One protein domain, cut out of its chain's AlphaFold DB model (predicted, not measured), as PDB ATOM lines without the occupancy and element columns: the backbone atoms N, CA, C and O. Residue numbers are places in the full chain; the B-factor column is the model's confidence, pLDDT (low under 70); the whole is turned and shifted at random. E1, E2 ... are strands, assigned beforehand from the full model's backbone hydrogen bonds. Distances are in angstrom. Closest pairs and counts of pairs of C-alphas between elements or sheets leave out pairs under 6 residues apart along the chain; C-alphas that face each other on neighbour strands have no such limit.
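This is residues 165 to 210 of the 419 residues of the protein "ABC transporter, putative" of Bodo saltans (UniProt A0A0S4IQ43). There is little regular structure: a two-stranded hairpin, E1 and E2, makes one end of a narrow rod, and the long looped stretch of residues 179 to 210 makes the rest, with Leu 198 at the far end. Within this stretch, residues 183 to 184 pair with 193 to 194, antiparallel. The printed part has 46 residues, no named helix and two strands, E1 then E2, in an antiparallel sheet; the class is all strand, with 9 residues in named elements. It is compact, with a radius of gyration of the C-alphas of 9.8 A, and spans 34 by 13 by 12 A.

E1, residues 168 to 172, is 12.0 A long and begins at C-alpha 168 (143.621, 146.727, 163.191). E2, residues 175 to 178, is 10.4 A long and ends at C-alpha 178 (142.465, 142.347, 163.592).

E1 and E2 form a hairpin with a tight link, antiparallel at 152 degrees. N 169 and O 177 are within hydrogen-bond range at 2.9 A.

The farthest C-alphas, of Asn 174 and Leu 198, are 33.7 A apart. The printed part has no cut. Mean pLDDT of the printed part is 88.6; residues 198 and 209 to 210 are under 70.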
ATOM      1  N   ALA A 165     147.144 150.609 165.023       93.00
ATOM      2  CA  ALA A 165     147.971 150.162 163.907       93.00
ATOM      3  C   ALA A 165     147.137 149.850 162.653       93.00
ATOM      4  O   ALA A 165     145.996 149.395 162.743       93.00
ATOM      5  N   ALA A 166     147.725 150.058 161.476       93.50
ATOM      6  CA  ALA A 166     147.096 149.718 160.205       93.50
ATOM      7  C   ALA A 166     146.781 148.209 160.141       93.50
ATOM      8  O   ALA A 166     147.596 147.383 160.551       93.50
ATOM      9  N   GLY A 167     145.601 147.846 159.635       92.50
ATOM     10  CA  GLY A 167     145.103 146.464 159.634       92.50
ATOM     11  C   GLY A 167     144.431 146.034 160.946       92.50
ATOM     12  O   GLY A 167     143.959 144.900 161.040       92.50
ATOM     13  N   PHE A 168     144.330 146.933 161.929       94.12
ATOM     14  CA  PHE A 168     143.621 146.727 163.191       94.12
ATOM     15  C   PHE A 168     142.586 147.832 163.420       94.12
ATOM     16  O   PHE A 168     142.716 148.945 162.912       94.12
ATOM     17  N   TYR A 169     141.554 147.529 164.206       94.06
ATOM     18  CA  TYR A 169     140.604 148.520 164.704       94.06
ATOM     19  C   TYR A 169     140.554 148.495 166.233       94.06
ATOM     20  O   TYR A 169     140.655 147.438 166.863       94.06
ATOM     21  N   CYS A 170     140.415 149.677 166.831       93.38
ATOM     22  CA  CYS A 170     140.478 149.878 168.274       93.38
ATOM     23  C   CYS A 170     139.186 150.557 168.761       93.38
ATOM     24  O   CYS A 170     139.121 151.790 168.781       93.38
ATOM     25  N   PRO A 171     138.140 149.792 169.137       91.69
ATOM     26  CA  PRO A 171     136.882 150.366 169.624       91.69
ATOM     27  C   PRO A 171     137.058 151.036 170.993       91.69
ATOM     28  O   PRO A 171     136.360 151.994 171.317       91.69
ATOM     29  N   THR A 172     138.018 150.552 171.784       91.31
ATOM     30  CA  THR A 172     138.423 151.124 173.067       91.31
ATOM     31  C   THR A 172     139.945 151.294 173.109       91.31
ATOM     32  O   THR A 172     140.664 150.511 172.488       91.31
ATOM     33  N   PRO A 173     140.486 152.260 173.874       90.44
ATOM     34  CA  PRO A 173     141.931 152.525 173.892       90.44
ATOM     35  C   PRO A 173     142.798 151.413 174.509       90.44
ATOM     36  O   PRO A 173     144.025 151.481 174.458       90.44
ATOM     37  N   ASN A 174     142.172 150.400 175.113       90.06
ATOM     38  CA  ASN A 174     142.813 149.245 175.745       90.06
ATOM     39  C   ASN A 174     142.721 147.948 174.912       90.06
ATOM     40  O   ASN A 174     143.318 146.941 175.309       90.06
ATOM     41  N   ALA A 175     141.997 147.947 173.786       90.12
ATOM     42  CA  ALA A 175     141.755 146.762 172.967       90.12
ATOM     43  C   ALA A 175     142.026 147.043 171.483       90.12
ATOM     44  O   ALA A 175     141.566 148.043 170.935       90.12
ATOM     45  N   SER A 176     142.745 146.130 170.836       91.75
ATOM     46  CA  SER A 176     142.993 146.135 169.397       91.75
ATOM     47  C   SER A 176     142.567 144.793 168.811       91.75
ATOM     48  O   SER A 176     142.868 143.733 169.361       91.75
ATOM     49  N   TYR A 177     141.839 144.842 167.701       93.44
ATOM     50  CA  TYR A 177     141.335 143.660 167.009       93.44
ATOM     51  C   TYR A 177     141.786 143.681 165.553       93.44
ATOM     52  O   TYR A 177     141.835 144.741 164.928       93.44
ATOM     53  N   VAL A 178     142.113 142.508 165.011       95.38
ATOM     54  CA  VAL A 178     142.465 142.347 163.592       95.38
ATOM     55  C   VAL A 178     141.267 142.746 162.726       95.38
ATOM     56  O   VAL A 178     140.127 142.411 163.051       95.38
ATOM     57  N   CYS A 179     141.513 143.457 161.623       94.81
ATOM     58  CA  CYS A 179     140.457 143.848 160.695       94.81
ATOM     59  C   CYS A 179     139.768 142.604 160.088       94.81
ATOM     60  O   CYS A 179     140.470 141.743 159.547       94.81
ATOM     61  N   PRO A 180     138.431 142.487 160.167       94.62
ATOM     62  CA  PRO A 180     137.699 141.333 159.649       94.62
ATOM     63  C   PRO A 180     137.682 141.299 158.114       94.62
ATOM     64  O   PRO A 180     137.845 142.324 157.454       94.62
ATOM     65  N   GLU A 181     137.427 140.118 157.547       92.00
ATOM     66  CA  GLU A 181     137.247 139.950 156.099       92.00
ATOM     67  C   GLU A 181     136.118 140.846 155.557       92.00
ATOM     68  O   GLU A 181     135.152 141.170 156.256       92.00
ATOM     69  N   GLY A 182     136.258 141.289 154.305       88.69
ATOM     70  CA  GLY A 182     135.313 142.212 153.664       88.69
ATOM     71  C   GLY A 182     135.433 143.671 154.120       88.69
ATOM     72  O   GLY A 182     134.691 144.524 153.631       88.69
ATOM     73  N   ASN A 183     136.374 143.972 155.018       92.31
ATOM     74  CA  ASN A 183     136.635 145.313 155.524       92.31
ATOM     75  C   ASN A 183     138.126 145.670 155.433       92.31
ATOM     76  O   ASN A 183     138.986 144.803 155.286       92.31
ATOM     77  N   TYR A 184     138.428 146.961 155.539       92.44
ATOM     78  CA  TYR A 184     139.782 147.490 155.655       92.44
ATOM     79  C   TYR A 184     139.861 148.496 156.807       92.44
ATOM     80  O   TYR A 184     138.888 149.178 157.139       92.44
ATOM     81  N   CYS A 185     141.024 148.561 157.446       94.12
ATOM     82  CA  CYS A 185     141.228 149.338 158.662       94.12
ATOM     83  C   CYS A 185     142.505 150.184 158.529       94.12
ATOM     84  O   CYS A 185     143.600 149.676 158.791       94.12
ATOM     85  N   PRO A 186     142.402 151.458 158.107       92.81
ATOM     86  CA  PRO A 186     143.537 152.375 158.113       92.81
ATOM     87  C   PRO A 186     143.962 152.735 159.542       92.81
ATOM     88  O   PRO A 186     143.228 152.502 160.505       92.81
ATOM     89  N   GLU A 187     145.147 153.327 159.688       93.94
ATOM     90  CA  GLU A 187     145.659 153.749 160.997       93.94
ATOM     91  C   GLU A 187     144.676 154.679 161.727       93.94
ATOM     92  O   GLU A 187     144.112 155.605 161.141       93.94
ATOM     93  N   GLY A 188     144.469 154.429 163.023       91.38
ATOM     94  CA  GLY A 188     143.561 155.209 163.870       91.38
ATOM     95  C   GLY A 188     142.077 154.845 163.748       91.38
ATOM     96  O   GLY A 188     141.225 155.585 164.231       91.38
ATOM     97  N   THR A 189     141.738 153.715 163.130       93.19
ATOM     98  CA  THR A 189     140.343 153.293 162.944       93.19
ATOM     99  C   THR A 189     139.727 152.713 164.222       93.19
ATOM    100  O   THR A 189     140.312 151.851 164.876       93.19
ATOM    101  N   VAL A 190     138.511 153.150 164.565       93.62
ATOM    102  CA  VAL A 190     137.746 152.633 165.722       93.62
ATOM    103  C   VAL A 190     136.738 151.541 165.352       93.62
ATOM    104  O   VAL A 190     136.338 150.759 166.209       93.62
ATOM    105  N   LEU A 191     136.335 151.473 164.082       93.88
ATOM    106  CA  LEU A 191     135.352 150.528 163.555       93.88
ATOM    107  C   LEU A 191     135.737 150.144 162.116       93.88
ATOM    108  O   LEU A 191     136.094 151.048 161.366       93.88
ATOM    109  N   PRO A 192     135.661 148.865 161.710       93.81
ATOM    110  CA  PRO A 192     136.032 148.432 160.363       93.81
ATOM    111  C   PRO A 192     135.241 149.155 159.263       93.81
ATOM    112  O   PRO A 192     134.033 149.357 159.392       93.81
ATOM    113  N   LEU A 193     135.926 149.525 158.174       92.19
ATOM    114  CA  LEU A 193     135.308 150.140 157.000       92.19
ATOM    115  C   LEU A 193     135.046 149.073 155.939       92.19
ATOM    116  O   LEU A 193     135.952 148.319 155.586       92.19
ATOM    117  N   SER A 194     133.832 149.037 155.396       90.69
ATOM    118  CA  SER A 194     133.457 148.072 154.364       90.69
ATOM    119  C   SER A 194     134.135 148.369 153.032       90.69
ATOM    120  O   SER A 194     134.238 149.517 152.595       90.69
ATOM    121  N   CYS A 195     134.588 147.312 152.363       87.25
ATOM    122  CA  CYS A 195     135.134 147.430 151.021       87.25
ATOM    123  C   CYS A 195     134.037 147.692 149.984       87.25
ATOM    124  O   CYS A 195     132.884 147.282 150.143       87.25
ATOM    125  N   ASN A 196     134.399 148.393 148.907       84.19
ATOM    126  CA  ASN A 196     133.491 148.654 147.797       84.19
ATOM    127  C   ASN A 196     133.055 147.332 147.124       84.19
ATOM    128  O   ASN A 196     133.774 146.336 147.153       84.19
ATOM    129  N   PHE A 197     131.891 147.327 146.467       73.62
ATOM    130  CA  PHE A 197     131.225 146.132 145.915       73.62
ATOM    131  C   PHE A 197     132.053 145.346 144.865       73.62
ATOM    132  O   PHE A 197     131.671 144.257 144.453       73.62
ATOM    133  N   LEU A 198     133.205 145.869 144.436       69.94
ATOM    134  CA  LEU A 198     134.099 145.275 143.433       69.94
ATOM    135  C   LEU A 198     135.522 145.016 143.954       69.94
ATOM    136  O   LEU A 198     136.443 144.804 143.159       69.94
ATOM    137  N   THR A 199     135.728 145.066 145.268       76.62
ATOM    138  CA  THR A 199     137.045 144.915 145.892       76.62
ATOM    139  C   THR A 199     137.036 143.778 146.900       76.62
ATOM    140  O   THR A 199     136.228 143.751 147.824       76.62
ATOM    141  N   VAL A 200     137.955 142.825 146.727       82.00
ATOM    142  CA  VAL A 200     138.160 141.732 147.684       82.00
ATOM    143  C   VAL A 200     139.144 142.202 148.751       82.00
ATOM    144  O   VAL A 200     140.237 142.675 148.425       82.00
ATOM    145  N   CYS A 201     138.747 142.061 150.015       85.69
ATOM    146  CA  CYS A 201     139.534 142.474 151.170       85.69
ATOM    147  C   CYS A 201     139.750 141.292 152.124       85.69
ATOM    148  O   CYS A 201     138.794 140.875 152.786       85.69
ATOM    149  N   PRO A 202     140.974 140.730 152.176       86.25
ATOM    150  CA  PRO A 202     141.323 139.705 153.154       86.25
ATOM    151  C   PRO A 202     141.429 140.298 154.567       86.25
ATOM    152  O   PRO A 202     141.544 141.514 154.735       86.25
ATOM    153  N   ALA A 203     141.422 139.437 155.587       90.00
ATOM    154  CA  ALA A 203     141.615 139.857 156.974       90.00
ATOM    155  C   ALA A 203     142.953 140.602 157.170       90.00
ATOM    156  O   ALA A 203     143.973 140.241 156.580       90.00
ATOM    157  N   GLY A 204     142.952 141.637 158.015       89.12
ATOM    158  CA  GLY A 204     144.143 142.435 158.340       89.12
ATOM    159  C   GLY A 204     144.549 143.477 157.289       89.12
ATOM    160  O   GLY A 204     145.664 143.996 157.343       89.12
ATOM    161  N   LEU A 205     143.680 143.808 156.330       90.31
ATOM    162  CA  LEU A 205     143.994 144.787 155.288       90.31
ATOM    163  C   LEU A 205     143.978 146.233 155.825       90.31
ATOM    164  O   LEU A 205     143.008 146.683 156.438       90.31
ATOM    165  N   ALA A 206     145.050 146.982 155.555       88.81
ATOM    166  CA  ALA A 206     145.235 148.351 156.046       88.81
ATOM    167  C   ALA A 206     144.642 149.447 155.141       88.81
ATOM    168  O   ALA A 206     144.361 150.553 155.595       88.81
ATOM    169  N   SER A 207     144.471 149.181 153.849       85.50
ATOM    170  CA  SER A 207     144.006 150.168 152.873       85.50
ATOM    171  C   SER A 207     143.153 149.512 151.797       85.50
ATOM    172  O   SER A 207     143.250 148.309 151.564       85.50
ATOM    173  N   GLU A 208     142.305 150.306 151.144       72.75
ATOM    174  CA  GLU A 208     141.481 149.826 150.037       72.75
ATOM    175  C   GLU A 208     142.386 149.309 148.903       72.75
ATOM    176  O   GLU A 208     143.227 150.040 148.365       72.75
ATOM    177  N   SER A 209     142.241 148.029 148.546       67.06
ATOM    178  CA  SER A 209     142.952 147.445 147.409       67.06
ATOM    179  C   SER A 209     142.487 148.131 146.117       67.06
ATOM    180  O   SER A 209     141.317 148.462 145.952       67.06
ATOM    181  N   ARG A 210     143.397 148.425 145.178       65.81
ATOM    182  CA  ARG A 210     143.012 149.098 143.922       65.81
ATOM    183  C   ARG A 210     142.008 148.230 143.157       65.81
ATOM    184  O   ARG A 210     142.350 147.134 142.719       65.81
TER     185      ARG A 210